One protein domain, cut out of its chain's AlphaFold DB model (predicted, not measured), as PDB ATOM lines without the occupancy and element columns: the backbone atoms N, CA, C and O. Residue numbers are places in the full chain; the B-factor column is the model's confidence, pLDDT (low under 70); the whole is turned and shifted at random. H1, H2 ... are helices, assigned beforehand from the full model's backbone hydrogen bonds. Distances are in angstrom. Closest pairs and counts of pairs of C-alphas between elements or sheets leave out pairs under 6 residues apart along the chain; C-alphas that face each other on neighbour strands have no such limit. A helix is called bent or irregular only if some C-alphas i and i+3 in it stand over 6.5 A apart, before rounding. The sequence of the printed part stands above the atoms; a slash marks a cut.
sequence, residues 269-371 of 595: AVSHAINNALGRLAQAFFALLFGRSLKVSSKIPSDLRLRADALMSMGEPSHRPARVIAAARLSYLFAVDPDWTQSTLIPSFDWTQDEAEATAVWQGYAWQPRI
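AT A GLANCE: This is residues 269 to 371 of the 595 residues of an uncharacterized protein of Sphingomonas sp. Leaf20 (UniProt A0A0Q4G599). What does one see first? The model is a rounded cluster of eight helices gathered round H4, with H1, H2, H3 and H8 packing on it. H1 and H8 lie toward one end of the longest axis, H3 and the touching pair H5 and H6 lie toward the other end, and H2 runs lengthwise between the two ends, from near H1 to link residues 292 to 301, which pass across the end where H3, H5 and H6 lie. What is it made of, and how large is it? The printed part has 103 residues, with eight named helices in the order H1 to H8 and no named strand, and its class is all helix. It is compact, with a radius of gyration of the C-alphas of 12.4 A and spans of 33 by 26 by 23 A.

IN THESE COORDINATES: Where do the first helices run? H1, residues 269 to 275, begins with C-alpha 269 at (-4.503, -0.131, 1.663) and is 9.9 A long from first to last C-alpha. H2, residues 277 to 291, is the longest by residues, at 20.8 A. What follows them? H3, residues 302 to 312, is 15.8 A long and begins with C-alpha 302 at (-32.464, -8.281, -4.340). H4, residues 317 to 327, is 15.2 A long. H3 and H4 are irregular: C-alphas 303 and 306 are 7.2 A apart, and C-alphas 318 and 321 are 7.3 A apart. Which helices come last? H5, residues 330 to 336, and H6, residues 338 to 344, each measure 9.9 A, and H7, residues 346 to 349, measures 5.7 A. H8, residues 355 to 367, is 18.3 A long and ends with C-alpha 367 at (-10.323, 5.110, 8.386).

HOW THE PARTS SIT: What touches the hub, H4? H1 touches it about perpendicular at 85 degrees, closest at the C-alphas of Ala 273 and Pro 321, 4.4 A; H2 touches it the same way at a shallow tilt of 33 degrees, only just short of steep, closest at the C-alphas of Gly 279 and Ala 322, 4.7 A. H3 touches it at a steep tilt of 59 degrees, opposite ways, closest at the C-alphas of Met 312 and Arg 323, 5.9 A. H8 touches it at a shallow tilt of 29 degrees, the same way, closest at the C-alphas of Val 324 and Gly 364, 4.5 A. How do H5, H6 and H7 stand? H5 and H6 touch at a steep tilt of 51 degrees, opposite ways, closest at the C-alphas of Phe 334 and Thr 341, 5.5 A. H6 and H7 meet only through their link. H7 touches H8 with residues 357 to 362 of H8 alone, closest at the C-alphas of Phe 349 and Ala 358, 4.8 A. Which helices stay apart? Among them are H2 and H8, H3 and H5, and H1 and H6. What do the backbone N and O atoms show? Every O i to N i+4 pair is within hydrogen-bond range in H1, H2, H5, H6 and H8. The count is 5 of 7 in H3 and 5 of 7 in H4, and H7 is too short for such a pair.

THE WHOLE: How far does it reach? The two C-alphas farthest apart are those of Arg 292 and Thr 352, at 35.7 A. Is there a cut or a long link? The printed part, residues 269 to 371, has no cut. The link from H2 to H3, 10 residues, is short, and the other links are tight. How sure is the model? The mean pLDDT of the printed part is 95.1, and no printed residue is under 70.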
ATOM      1  N   ALA A 269      -3.428   0.504   2.416       95.31
ATOM      2  CA  ALA A 269      -4.503  -0.131   1.663       95.31
ATOM      3  C   ALA A 269      -5.670   0.826   1.378       95.31
ATOM      4  O   ALA A 269      -6.397   0.631   0.405       95.31
ATOM      5  N   VAL A 270      -5.856   1.870   2.195       95.94
ATOM      6  CA  VAL A 270      -6.904   2.875   1.977       95.94
ATOM      7  C   VAL A 270      -6.534   3.749   0.787       95.94
ATOM      8  O   VAL A 270      -7.334   3.877  -0.140       95.94
ATOM      9  N   SER A 271      -5.318   4.302   0.775       94.56
ATOM     10  CA  SER A 271      -4.815   5.097  -0.351       94.56
ATOM     11  C   SER A 271      -4.761   4.285  -1.642       94.56
ATOM     12  O   SER A 271      -5.116   4.807  -2.700       94.56
ATOM     13  N   HIS A 272      -4.381   3.006  -1.572       95.00
ATOM     14  CA  HIS A 272      -4.460   2.102  -2.722       95.00
ATOM     15  C   HIS A 272      -5.910   1.940  -3.199       95.00
ATOM     16  O   HIS A 272      -6.205   2.209  -4.363       95.00
ATOM     17  N   ALA A 273      -6.845   1.625  -2.299       96.19
ATOM     18  CA  ALA A 273      -8.240   1.399  -2.661       96.19
ATOM     19  C   ALA A 273      -8.917   2.628  -3.294       96.19
ATOM     20  O   ALA A 273      -9.611   2.491  -4.296       96.19
ATOM     21  N   ILE A 274      -8.708   3.841  -2.770       94.19
ATOM     22  CA  ILE A 274      -9.338   5.051  -3.340       94.19
ATOM     23  C   ILE A 274      -8.744   5.466  -4.700       94.19
ATOM     24  O   ILE A 274      -9.383   6.199  -5.461       94.19
ATOM     25  N   ASN A 275      -7.530   5.010  -5.016       91.88
ATOM     26  CA  ASN A 275      -6.844   5.292  -6.281       91.88
ATOM     27  C   ASN A 275      -6.915   4.130  -7.281       91.88
ATOM     28  O   ASN A 275      -6.449   4.265  -8.410       91.88
ATOM     29  N   ASN A 276      -7.533   3.016  -6.894       93.12
ATOM     30  CA  ASN A 276      -7.711   1.835  -7.722       93.12
ATOM     31  C   ASN A 276      -9.128   1.773  -8.327       93.12
ATOM     32  O   ASN A 276     -10.110   2.162  -7.691       93.12
ATOM     33  N   ALA A 277      -9.246   1.236  -9.546       94.50
ATOM     34  CA  ALA A 277     -10.515   1.146 -10.266       94.50
ATOM     35  C   ALA A 277     -11.580   0.342  -9.499       94.50
ATOM     36  O   ALA A 277     -12.717   0.792  -9.373       94.50
ATOM     37  N   LEU A 278     -11.220  -0.803  -8.913       96.25
ATOM     38  CA  LEU A 278     -12.171  -1.624  -8.167       96.25
ATOM     39  C   LEU A 278     -12.624  -0.945  -6.865       96.25
ATOM     40  O   LEU A 278     -13.799  -1.007  -6.500       96.25
ATOM     41  N   GLY A 279     -11.724  -0.242  -6.173       97.12
ATOM     42  CA  GLY A 279     -12.113   0.540  -5.000       97.12
ATOM     43  C   GLY A 279     -13.018   1.726  -5.361       97.12
ATOM     44  O   GLY A 279     -13.999   1.974  -4.658       97.12
ATOM     45  N   ARG A 280     -12.790   2.394  -6.500       96.19
ATOM     46  CA  ARG A 280     -13.695   3.436  -7.031       96.19
ATOM     47  C   ARG A 280     -15.062   2.876  -7.429       96.19
ATOM     48  O   ARG A 280     -16.083   3.465  -7.072       96.19
ATOM     49  N   LEU A 281     -15.114   1.692  -8.044       97.00
ATOM     50  CA  LEU A 281     -16.377   0.979  -8.278       97.00
ATOM     51  C   LEU A 281     -17.105   0.663  -6.971       97.00
ATOM     52  O   LEU A 281     -18.317   0.857  -6.886       97.00
ATOM     53  N   ALA A 282     -16.388   0.233  -5.930       97.81
ATOM     54  CA  ALA A 282     -16.992  -0.010  -4.628       97.81
ATOM     55  C   ALA A 282     -17.539   1.275  -3.991       97.81
ATOM     56  O   ALA A 282     -18.629   1.265  -3.414       97.81
ATOM     57  N   GLN A 283     -16.833   2.401  -4.130       96.75
ATOM     58  CA  GLN A 283     -17.333   3.703  -3.683       96.75
ATOM     59  C   GLN A 283     -18.625   4.080  -4.413       96.75
ATOM     60  O   GLN A 283     -19.597   4.453  -3.751       96.75
ATOM     61  N   ALA A 284     -18.658   3.913  -5.739       95.62
ATOM     62  CA  ALA A 284     -19.844   4.153  -6.551       95.62
ATOM     63  C   ALA A 284     -21.014   3.255  -6.122       95.62
ATOM     64  O   ALA A 284     -22.106   3.749  -5.834       95.62
ATOM     65  N   PHE A 285     -20.771   1.946  -5.999       96.38
ATOM     66  CA  PHE A 285     -21.765   0.957  -5.585       96.38
ATOM     67  C   PHE A 285     -22.401   1.325  -4.240       96.38
ATOM     68  O   PHE A 285     -23.625   1.418  -4.140       96.38
ATOM     69  N   PHE A 286     -21.590   1.576  -3.207       95.25
ATOM     70  CA  PHE A 286     -22.117   1.884  -1.877       95.25
ATOM     71  C   PHE A 286     -22.801   3.253  -1.812       95.25
ATOM     72  O   PHE A 286     -23.791   3.397  -1.097       95.25
ATOM     73  N   ALA A 287     -22.325   4.249  -2.564       93.06
ATOM     74  CA  ALA A 287     -22.999   5.542  -2.655       93.06
ATOM     75  C   ALA A 287     -24.398   5.407  -3.283       93.06
ATOM     76  O   ALA A 287     -25.369   5.926  -2.729       93.06
ATOM     77  N   LEU A 288     -24.532   4.642  -4.372       91.50
ATOM     78  CA  LEU A 288     -25.826   4.358  -5.005       91.50
ATOM     79  C   LEU A 288     -26.738   3.524  -4.096       91.50
ATOM     80  O   LEU A 288     -27.914   3.855  -3.931       91.50
ATOM     81  N   LEU A 289     -26.194   2.487  -3.451       92.12
ATOM     82  CA  LEU A 289     -26.920   1.640  -2.501       92.12
ATOM     83  C   LEU A 289     -27.512   2.473  -1.355       92.12
ATOM     84  O   LEU A 289     -28.703   2.372  -1.063       92.12
ATOM     85  N   PHE A 290     -26.703   3.323  -0.719       90.12
ATOM     86  CA  PHE A 290     -27.158   4.163   0.391       90.12
ATOM     87  C   PHE A 290     -28.024   5.342  -0.071       90.12
ATOM     88  O   PHE A 290     -28.890   5.794   0.682       90.12
ATOM     89  N   GLY A 291     -27.889   5.771  -1.329       87.94
ATOM     90  CA  GLY A 291     -28.792   6.724  -1.977       87.94
ATOM     91  C   GLY A 291     -30.252   6.255  -2.018       87.94
ATOM     92  O   GLY A 291     -31.160   7.087  -2.017       87.94
ATOM     93  N   ARG A 292     -30.505   4.938  -1.938       87.38
ATOM     94  CA  ARG A 292     -31.857   4.359  -1.827       87.38
ATOM     95  C   ARG A 292     -32.502   4.516  -0.441       87.38
ATOM     96  O   ARG A 292     -33.600   4.010  -0.228       87.38
ATOM     97  N   SER A 293     -31.864   5.233   0.493       83.81
ATOM     98  CA  SER A 293     -32.396   5.525   1.838       83.81
ATOM     99  C   SER A 293     -32.832   4.262   2.597       83.81
ATOM    100  O   SER A 293     -33.948   4.169   3.118       83.81
ATOM    101  N   LEU A 294     -31.947   3.262   2.619       88.62
ATOM    102  CA  LEU A 294     -32.206   1.963   3.236       88.62
ATOM    103  C   LEU A 294     -32.493   2.104   4.736       88.62
ATOM    104  O   LEU A 294     -31.846   2.870   5.448       88.62
ATOM    105  N   LYS A 295     -33.471   1.335   5.221       90.06
ATOM    106  CA  LYS A 295     -33.807   1.276   6.650       90.06
ATOM    107  C   LYS A 295     -32.945   0.230   7.352       90.06
ATOM    108  O   LYS A 295     -32.474  -0.724   6.728       90.06
ATOM    109  N   VAL A 296     -32.804   0.369   8.666       90.88
ATOM    110  CA  VAL A 296     -32.192  -0.665   9.513       90.88
ATOM    111  C   VAL A 296     -32.904  -2.000   9.271       90.88
ATOM    112  O   VAL A 296     -34.135  -2.056   9.257       90.88
ATOM    113  N   SER A 297     -32.123  -3.054   9.041       91.69
ATOM    114  CA  SER A 297     -32.581  -4.421   8.765       91.69
ATOM    115  C   SER A 297     -33.461  -4.574   7.515       91.69
ATOM    116  O   SER A 297     -34.214  -5.542   7.410       91.69
ATOM    117  N   SER A 298     -33.385  -3.641   6.556       93.38
ATOM    118  CA  SER A 298     -34.128  -3.742   5.287       93.38
ATOM    119  C   SER A 298     -33.504  -4.689   4.258       93.38
ATOM    120  O   SER A 298     -34.173  -5.009   3.276       93.38
ATOM    121  N   LYS A 299     -32.291  -5.195   4.531       95.75
ATOM    122  CA  LYS A 299     -31.466  -6.024   3.641       95.75
ATOM    123  C   LYS A 299     -30.984  -5.279   2.397       95.75
ATOM    124  O   LYS A 299     -31.546  -4.260   1.994       95.75
ATOM    125  N   ILE A 300     -29.922  -5.791   1.779       94.94
ATOM    126  CA  ILE A 300     -29.513  -5.317   0.455       94.94
ATOM    127  C   ILE A 300     -30.634  -5.675  -0.540       94.94
ATOM    128  O   ILE A 300     -31.073  -6.831  -0.555       94.94
ATOM    129  N   PRO A 301     -31.113  -4.723  -1.367       93.94
ATOM    130  CA  PRO A 301     -32.127  -4.994  -2.381       93.94
ATOM    131  C   PRO A 301     -31.747  -6.177  -3.279       93.94
ATOM    132  O   PRO A 301     -30.594  -6.320  -3.688       93.94
ATOM    133  N   SER A 302     -32.717  -7.035  -3.602       91.88
ATOM    134  CA  SER A 302     -32.464  -8.281  -4.340       91.88
ATOM    135  C   SER A 302     -31.862  -8.056  -5.729       91.88
ATOM    136  O   SER A 302     -31.099  -8.892  -6.201       91.88
ATOM    137  N   ASP A 303     -32.171  -6.926  -6.366       90.00
ATOM    138  CA  ASP A 303     -31.607  -6.505  -7.654       90.00
ATOM    139  C   ASP A 303     -30.124  -6.099  -7.567       90.00
ATOM    140  O   ASP A 303     -29.421  -6.119  -8.576       90.00
ATOM    141  N   LEU A 304     -29.629  -5.763  -6.371       93.62
ATOM    142  CA  LEU A 304     -28.236  -5.374  -6.128       93.62
ATOM    143  C   LEU A 304     -27.416  -6.462  -5.433       93.62
ATOM    144  O   LEU A 304     -26.195  -6.352  -5.373       93.62
ATOM    145  N   ARG A 305     -28.058  -7.520  -4.927       94.44
ATOM    146  CA  ARG A 305     -27.391  -8.575  -4.154       94.44
ATOM    147  C   ARG A 305     -26.259  -9.248  -4.930       94.44
ATOM    148  O   ARG A 305     -25.151  -9.330  -4.419       94.44
ATOM    149  N   LEU A 306     -26.517  -9.652  -6.175       95.19
ATOM    150  CA  LEU A 306     -25.501 -10.293  -7.019       95.19
ATOM    151  C   LEU A 306     -24.307  -9.369  -7.288       95.19
ATOM    152  O   LEU A 306     -23.171  -9.830  -7.282       95.19
ATOM    153  N   ARG A 307     -24.553  -8.065  -7.461       95.94
ATOM    154  CA  ARG A 307     -23.495  -7.060  -7.643       95.94
ATOM    155  C   ARG A 307     -22.673  -6.868  -6.374       95.94
ATOM    156  O   ARG A 307     -21.455  -6.797  -6.456       95.94
ATOM    157  N   ALA A 308     -23.323  -6.826  -5.210       96.94
ATOM    158  CA  ALA A 308     -22.631  -6.757  -3.925       96.94
ATOM    159  C   ALA A 308     -21.724  -7.980  -3.721       96.94
ATOM    160  O   ALA A 308     -20.565  -7.828  -3.345       96.94
ATOM    161  N   ASP A 309     -22.237  -9.179  -4.008       96.75
ATOM    162  CA  ASP A 309     -21.495 -10.432  -3.858       96.75
ATOM    163  C   ASP A 309     -20.300 -10.496  -4.833       96.75
ATOM    164  O   ASP A 309     -19.181 -10.782  -4.407       96.75
ATOM    165  N   ALA A 310     -20.505 -10.141  -6.108       96.75
ATOM    166  CA  ALA A 310     -19.449 -10.099  -7.127       96.75
ATOM    167  C   ALA A 310     -18.390  -9.017  -6.862       96.75
ATOM    168  O   ALA A 310     -17.221  -9.185  -7.185       96.75
ATOM    169  N   LEU A 311     -18.778  -7.891  -6.264       96.69
ATOM    170  CA  LEU A 311     -17.832  -6.845  -5.900       96.69
ATOM    171  C   LEU A 311     -16.936  -7.292  -4.735       96.69
ATOM    172  O   LEU A 311     -15.741  -7.005  -4.736       96.69
ATOM    173  N   MET A 312     -17.502  -7.996  -3.748       96.38
ATOM    174  CA  MET A 312     -16.748  -8.462  -2.582       96.38
ATOM    175  C   MET A 312     -15.839  -9.658  -2.882       96.38
ATOM    176  O   MET A 312     -14.790  -9.727  -2.244       96.38
ATOM    177  N   SER A 313     -16.231 -10.572  -3.790       94.94
ATOM    178  CA  SER A 313     -15.527 -11.817  -4.183       94.94
ATOM    179  C   SER A 313     -14.546 -12.325  -3.128       94.94
ATOM    180  O   SER A 313     -13.329 -12.145  -3.214       94.94
ATOM    181  N   MET A 314     -15.109 -12.892  -2.062       90.12
ATOM    182  CA  MET A 314     -14.358 -13.300  -0.879       90.12
ATOM    183  C   MET A 314     -13.220 -14.260  -1.220       90.12
ATOM    184  O   MET A 314     -13.420 -15.236  -1.935       90.12
ATOM    185  N   GLY A 315     -12.041 -13.993  -0.660       87.06
ATOM    186  CA  GLY A 315     -10.834 -14.786  -0.896       87.06
ATOM    187  C   GLY A 315     -10.030 -14.370  -2.128       87.06
ATOM    188  O   GLY A 315      -8.860 -14.729  -2.205       87.06
ATOM    189  N   GLU A 316     -10.589 -13.561  -3.035       94.62
ATOM    190  CA  GLU A 316      -9.848 -13.067  -4.197       94.62
ATOM    191  C   GLU A 316      -9.005 -11.835  -3.823       94.62
ATOM    192  O   GLU A 316      -9.572 -10.807  -3.417       94.62
ATOM    193  N   PRO A 317      -7.659 -11.880  -3.941       94.06
ATOM    194  CA  PRO A 317      -6.795 -10.759  -3.568       94.06
ATOM    195  C   PRO A 317      -7.038  -9.500  -4.403       94.06
ATOM    196  O   PRO A 317      -6.966  -8.396  -3.867       94.06
ATOM    197  N   SER A 318      -7.380  -9.652  -5.686       95.25
ATOM    198  CA  SER A 318      -7.726  -8.531  -6.568       95.25
ATOM    199  C   SER A 318      -8.997  -7.804  -6.123       95.25
ATOM    200  O   SER A 318      -9.185  -6.646  -6.476       95.25
ATOM    201  N   HIS A 319      -9.842  -8.428  -5.294       97.12
ATOM    202  CA  HIS A 319     -11.054  -7.812  -4.755       97.12
ATOM    203  C   HIS A 319     -10.874  -7.095  -3.413       97.12
ATOM    204  O   HIS A 319     -11.796  -6.447  -2.904       97.12
ATOM    205  N   ARG A 320      -9.665  -7.135  -2.847       96.75
ATOM    206  CA  ARG A 320      -9.344  -6.489  -1.571       96.75
ATOM    207  C   ARG A 320      -9.646  -4.985  -1.545       96.75
ATOM    208  O   ARG A 320     -10.242  -4.558  -0.555       96.75
ATOM    209  N   PRO A 321      -9.364  -4.178  -2.593       97.50
ATOM    210  CA  PRO A 321      -9.733  -2.760  -2.608       97.50
ATOM    211  C   PRO A 321     -11.218  -2.517  -2.321       97.50
ATOM    212  O   PRO A 321     -11.569  -1.619  -1.557       97.50
ATOM    213  N   ALA A 322     -12.107  -3.353  -2.863       98.12
ATOM    214  CA  ALA A 322     -13.536  -3.228  -2.612       98.12
ATOM    215  C   ALA A 322     -13.899  -3.527  -1.149       98.12
ATOM    216  O   ALA A 322     -14.704  -2.807  -0.552       98.12
ATOM    217  N   ARG A 323     -13.268  -4.542  -0.545       98.12
ATOM    218  CA  ARG A 323     -13.475  -4.906   0.866       98.12
ATOM    219  C   ARG A 323     -12.917  -3.857   1.828       98.12
ATOM    220  O   ARG A 323     -13.561  -3.583   2.834       98.12
ATOM    221  N   VAL A 324     -11.818  -3.177   1.489       98.06
ATOM    222  CA  VAL A 324     -11.316  -2.001   2.236       98.06
ATOM    223  C   VAL A 324     -12.370  -0.887   2.270       98.06
ATOM    224  O   VAL A 324     -12.687  -0.347   3.333       98.06
ATOM    225  N   ILE A 325     -12.974  -0.571   1.120       98.31
ATOM    226  CA  ILE A 325     -14.041   0.438   1.016       98.31
ATOM    227  C   ILE A 325     -15.305   0.006   1.777       98.31
ATOM    228  O   ILE A 325     -15.960   0.850   2.402       98.31
ATOM    229  N   ALA A 326     -15.643  -1.285   1.747       98.25
ATOM    230  CA  ALA A 326     -16.755  -1.849   2.507       98.25
ATOM    231  C   ALA A 326     -16.503  -1.780   4.024       98.25
ATOM    232  O   ALA A 326     -17.396  -1.392   4.777       98.25
ATOM    233  N   ALA A 327     -15.277  -2.063   4.470       98.38
ATOM    234  CA  ALA A 327     -14.867  -2.001   5.870       98.38
ATOM    235  C   ALA A 327     -15.023  -0.590   6.456       98.38
ATOM    236  O   ALA A 327     -15.561  -0.439   7.551       98.38
ATOM    237  N   ALA A 328     -14.685   0.452   5.691       97.62
ATOM    238  CA  ALA A 328     -14.932   1.846   6.079       97.62
ATOM    239  C   ALA A 328     -16.427   2.174   6.291       97.62
ATOM    240  O   ALA A 328     -16.777   3.179   6.903       97.62
ATOM    241  N   ARG A 329     -17.335   1.333   5.780       96.50
ATOM    242  CA  ARG A 329     -18.799   1.475   5.881       96.50
ATOM    243  C   ARG A 329     -19.434   0.372   6.734       96.50
ATOM    244  O   ARG A 329     -20.660   0.239   6.725       96.50
ATOM    245  N   LEU A 330     -18.632  -0.397   7.479       97.81
ATOM    246  CA  LEU A 330     -19.062  -1.618   8.164       97.81
ATOM    247  C   LEU A 330     -20.296  -1.408   9.049       97.81
ATOM    248  O   LEU A 330     -21.232  -2.197   8.968       97.81
ATOM    249  N   SER A 331     -20.344  -0.334   9.844       95.56
ATOM    250  CA  SER A 331     -21.487  -0.059  10.730       95.56
ATOM    251  C   SER A 331     -22.800   0.108   9.965       95.56
ATOM    252  O   SER A 331     -23.838  -0.396  10.382       95.56
ATOM    253  N   TYR A 332     -22.763   0.791   8.818       95.19
ATOM    254  CA  TYR A 332     -23.943   1.012   7.987       95.19
ATOM    255  C   TYR A 332     -24.375  -0.274   7.284       95.19
ATOM    256  O   TYR A 332     -25.563  -0.591   7.276       95.19
ATOM    257  N   LEU A 333     -23.420  -1.031   6.737       96.94
ATOM    258  CA  LEU A 333     -23.697  -2.323   6.102       96.94
ATOM    259  C   LEU A 333     -24.310  -3.306   7.101       96.94
ATOM    260  O   LEU A 333     -25.360  -3.881   6.822       96.94
ATOM    261  N   PHE A 334     -23.729  -3.407   8.297       97.12
ATOM    262  CA  PHE A 334     -24.236  -4.267   9.360       97.12
ATOM    263  C   PHE A 334     -25.621  -3.823   9.845       97.12
ATOM    264  O   PHE A 334     -26.486  -4.660  10.083       97.12
ATOM    265  N   ALA A 335     -25.884  -2.516   9.939       95.69
ATOM    266  CA  ALA A 335     -27.209  -2.012  10.291       95.69
ATOM    267  C   ALA A 335     -28.270  -2.336   9.221       95.69
ATOM    268  O   ALA A 335     -29.424  -2.588   9.570       95.69
ATOM    269  N   VAL A 336     -27.911  -2.328   7.934       96.50
ATOM    270  CA  VAL A 336     -28.827  -2.597   6.809       96.50
ATOM    271  C   VAL A 336     -29.075  -4.094   6.616       96.50
ATOM    272  O   VAL A 336     -30.234  -4.510   6.536       96.50
ATOM    273  N   ASP A 337     -28.012  -4.895   6.538       97.38
ATOM    274  CA  ASP A 337     -28.050  -6.337   6.279       97.38
ATOM    275  C   ASP A 337     -27.009  -7.068   7.156       97.38
ATOM    276  O   ASP A 337     -25.889  -7.344   6.703       97.38
ATOM    277  N   PRO A 338     -27.350  -7.362   8.429       97.06
ATOM    278  CA  PRO A 338     -26.450  -8.065   9.340       97.06
ATOM    279  C   PRO A 338     -26.038  -9.439   8.804       97.06
ATOM    280  O   PRO A 338     -24.862  -9.786   8.873       97.06
ATOM    281  N   ASP A 339     -26.983 -10.194   8.229       97.25
ATOM    282  CA  ASP A 339     -26.749 -11.555   7.732       97.25
ATOM    283  C   ASP A 339     -25.712 -11.554   6.603       97.25
ATOM    284  O   ASP A 339     -24.745 -12.316   6.645       97.25
ATOM    285  N   TRP A 340     -25.880 -10.668   5.613       97.75
ATOM    286  CA  TRP A 340     -24.917 -10.524   4.520       97.75
ATOM    287  C   TRP A 340     -23.556 -10.045   5.017       97.75
ATOM    288  O   TRP A 340     -22.526 -10.596   4.641       97.75
ATOM    289  N   THR A 341     -23.533  -9.043   5.895       97.81
ATOM    290  CA  THR A 341     -22.270  -8.489   6.401       97.81
ATOM    291  C   THR A 341     -21.492  -9.543   7.193       97.81
ATOM    292  O   THR A 341     -20.276  -9.674   7.031       97.81
ATOM    293  N   GLN A 342     -22.196 -10.349   7.993       97.12
ATOM    294  CA  GLN A 342     -21.626 -11.446   8.768       97.12
ATOM    295  C   GLN A 342     -21.034 -12.548   7.881       97.12
ATOM    296  O   GLN A 342     -19.999 -13.108   8.239       97.12
ATOM    297  N   SER A 343     -21.664 -12.868   6.746       96.44
ATOM    298  CA  SER A 343     -21.164 -13.897   5.825       96.44
ATOM    299  C   SER A 343     -20.078 -13.398   4.873       96.44
ATOM    300  O   SER A 343     -19.238 -14.190   4.456       96.44
ATOM    301  N   THR A 344     -20.108 -12.112   4.513       96.69
ATOM    302  CA  THR A 344     -19.388 -11.590   3.340       96.69
ATOM    303  C   THR A 344     -18.305 -10.568   3.680       96.69
ATOM    304  O   THR A 344     -17.465 -10.309   2.838       96.69
ATOM    305  N   LEU A 345     -18.285  -9.970   4.875       97.38
ATOM    306  CA  LEU A 345     -17.266  -8.965   5.220       97.38
ATOM    307  C   LEU A 345     -16.577  -9.240   6.557       97.38
ATOM    308  O   LEU A 345     -15.360  -9.116   6.652       97.38
ATOM    309  N   ILE A 346     -17.326  -9.659   7.582       97.50
ATOM    310  CA  ILE A 346     -16.756  -9.978   8.902       97.50
ATOM    311  C   ILE A 346     -15.613 -11.015   8.841       97.50
ATOM    312  O   ILE A 346     -14.622 -10.803   9.540       97.50
ATOM    313  N   PRO A 347     -15.659 -12.080   8.010       96.88
ATOM    314  CA  PRO A 347     -14.568 -13.055   7.955       96.88
ATOM    315  C   PRO A 347     -13.217 -12.464   7.524       96.88
ATOM    316  O   PRO A 347     -12.185 -12.969   7.952       96.88
ATOM    317  N   SER A 348     -13.199 -11.371   6.748       97.12
ATOM    318  CA  SER A 348     -11.954 -10.707   6.334       97.12
ATOM    319  C   SER A 348     -11.203 -10.028   7.484       97.12
ATOM    320  O   SER A 348     -10.046  -9.666   7.316       97.12
ATOM    321  N   PHE A 349     -11.825  -9.844   8.653       97.62
ATOM    322  CA  PHE A 349     -11.154  -9.294   9.838       97.62
ATOM    323  C   PHE A 349     -10.336 -10.347  10.606       97.62
ATOM    324  O   PHE A 349      -9.567  -9.985  11.504       97.62
ATOM    325  N   ASP A 350     -10.499 -11.636  10.283       96.44
ATOM    326  CA  ASP A 350      -9.804 -12.739  10.941       96.44
ATOM    327  C   ASP A 350      -8.350 -12.855  10.469       96.44
ATOM    328  O   ASP A 350      -8.039 -13.391   9.405       96.44
ATOM    329  N   TRP A 351      -7.443 -12.418  11.339       95.94
ATOM    330  CA  TRP A 351      -6.000 -12.504  11.142       95.94
ATOM    331  C   TRP A 351      -5.458 -13.922  10.908       95.94
ATOM    332  O   TRP A 351      -4.320 -14.061  10.468       95.94
ATOM    333  N   THR A 352      -6.206 -14.971  11.266       95.19
ATOM    334  CA  THR A 352      -5.768 -16.366  11.106       95.19
ATOM    335  C   THR A 352      -6.042 -16.934   9.715       95.19
ATOM    336  O   THR A 352      -5.433 -17.942   9.358       95.19
ATOM    337  N   GLN A 353      -6.924 -16.297   8.935       92.31
ATOM    338  CA  GLN A 353      -7.260 -16.728   7.574       92.31
ATOM    339  C   GLN A 353      -6.256 -16.178   6.560       92.31
ATOM    340  O   GLN A 353      -5.617 -16.939   5.836       92.31
ATOM    341  N   ASP A 354      -6.105 -14.855   6.531       93.94
ATOM    342  CA  ASP A 354      -5.181 -14.138   5.656       93.94
ATOM    343  C   ASP A 354      -4.753 -12.834   6.346       93.94
ATOM    344  O   ASP A 354      -5.548 -11.922   6.577       93.94
ATOM    345  N   GLU A 355      -3.472 -12.749   6.702       93.31
ATOM    346  CA  GLU A 355      -2.913 -11.606   7.423       93.31
ATOM    347  C   GLU A 355      -2.833 -10.332   6.562       93.31
ATOM    348  O   GLU A 355      -2.972  -9.225   7.093       93.31
ATOM    349  N   ALA A 356      -2.647 -10.460   5.245       93.62
ATOM    350  CA  ALA A 356      -2.630  -9.319   4.330       93.62
ATOM    351  C   ALA A 356      -4.045  -8.763   4.124       93.62
ATOM    352  O   ALA A 356      -4.248  -7.548   4.145       93.62
ATOM    353  N   GLU A 357      -5.028  -9.652   3.985       95.69
ATOM    354  CA  GLU A 357      -6.446  -9.290   3.928       95.69
ATOM    355  C   GLU A 357      -6.898  -8.585   5.211       95.69
ATOM    356  O   GLU A 357      -7.434  -7.476   5.146       95.69
ATOM    357  N   ALA A 358      -6.610  -9.180   6.375       96.81
ATOM    358  CA  ALA A 358      -6.972  -8.603   7.662       96.81
ATOM    359  C   ALA A 358      -6.320  -7.232   7.864       96.81
ATOM    360  O   ALA A 358      -7.003  -6.293   8.264       96.81
ATOM    361  N   THR A 359      -5.034  -7.079   7.526       96.44
ATOM    362  CA  THR A 359      -4.338  -5.783   7.609       96.44
ATOM    363  C   THR A 359      -5.083  -4.707   6.815       96.44
ATOM    364  O   THR A 359      -5.414  -3.655   7.365       96.44
ATOM    365  N   ALA A 360      -5.405  -4.979   5.548       96.44
ATOM    366  CA  ALA A 360      -6.068  -4.017   4.674       96.44
ATOM    367  C   ALA A 360      -7.486  -3.670   5.153       96.44
ATOM    368  O   ALA A 360      -7.874  -2.501   5.194       96.44
ATOM    369  N   VAL A 361      -8.265  -4.673   5.560       97.62
ATOM    370  CA  VAL A 361      -9.640  -4.480   6.035       97.62
ATOM    371  C   VAL A 361      -9.674  -3.754   7.385       97.62
ATOM    372  O   VAL A 361     -10.510  -2.867   7.576       97.62
ATOM    373  N   TRP A 362      -8.722  -4.021   8.285       98.19
ATOM    374  CA  TRP A 362      -8.556  -3.250   9.521       98.19
ATOM    375  C   TRP A 362      -8.161  -1.796   9.256       98.19
ATOM    376  O   TRP A 362      -8.716  -0.911   9.905       98.19
ATOM    377  N   GLN A 363      -7.276  -1.524   8.290       97.69
ATOM    378  CA  GLN A 363      -6.979  -0.154   7.850       97.69
ATOM    379  C   GLN A 363      -8.225   0.538   7.274       97.69
ATOM    380  O   GLN A 363      -8.524   1.672   7.646       97.69
ATOM    381  N   GLY A 364      -8.997  -0.162   6.436       97.69
ATOM    382  CA  GLY A 364     -10.263   0.334   5.890       97.69
ATOM    383  C   GLY A 364     -11.270   0.706   6.975       97.69
ATOM    384  O   GLY A 364     -11.835   1.798   6.950       97.69
ATOM    385  N   TYR A 365     -11.459  -0.156   7.974       98.25
ATOM    386  CA  TYR A 365     -12.335   0.134   9.109       98.25
ATOM    387  C   TYR A 365     -11.810   1.290   9.976       98.25
ATOM    388  O   TYR A 365     -12.572   2.182  10.350       98.25
ATOM    389  N   ALA A 366     -10.504   1.321  10.249       97.31
ATOM    390  CA  ALA A 366      -9.843   2.358  11.040       97.31
ATOM    391  C   ALA A 366      -9.870   3.754  10.390       97.31
ATOM    392  O   ALA A 366      -9.685   4.754  11.088       97.31
ATOM    393  N   TRP A 367     -10.132   3.840   9.084       96.19
ATOM    394  CA  TRP A 367     -10.323   5.110   8.386       96.19
ATOM    395  C   TRP A 367     -11.627   5.819   8.787       96.19
ATOM    396  O   TRP A 367     -11.665   7.046   8.864       96.19
ATOM    397  N   GLN A 368     -12.694   5.065   9.079       92.31
ATOM    398  CA  GLN A 368     -13.993   5.594   9.523       92.31
ATOM    399  C   GLN A 368     -14.602   4.712  10.631       92.31
ATOM    400  O   GLN A 368     -15.671   4.123  10.446       92.31
ATOM    401  N   PRO A 369     -13.942   4.605  11.800       92.38
ATOM    402  CA  PRO A 369     -14.308   3.635  12.822       92.38
ATOM    403  C   PRO A 369     -15.650   4.014  13.448       92.38
ATOM    404  O   PRO A 369     -15.812   5.074  14.056       92.38
ATOM    405  N   ARG A 370     -16.633   3.126  13.305       93.00
ATOM    406  CA  ARG A 370     -17.942   3.234  13.955       93.00
ATOM    407  C   ARG A 370     -18.321   1.886  14.533       93.00
ATOM    408  O   ARG A 370     -18.192   0.861  13.862       93.00
ATOM    409  N   ILE A 371     -18.784   1.895  15.774       91.81
ATOM    410  CA  ILE A 371     -19.194   0.697  16.493       91.81
ATOM    411  C   ILE A 371     -20.490   0.973  17.243       91.81
ATOM    412  O   ILE A 371     -20.726   2.094  17.689       91.81
TER     413      ILE A 371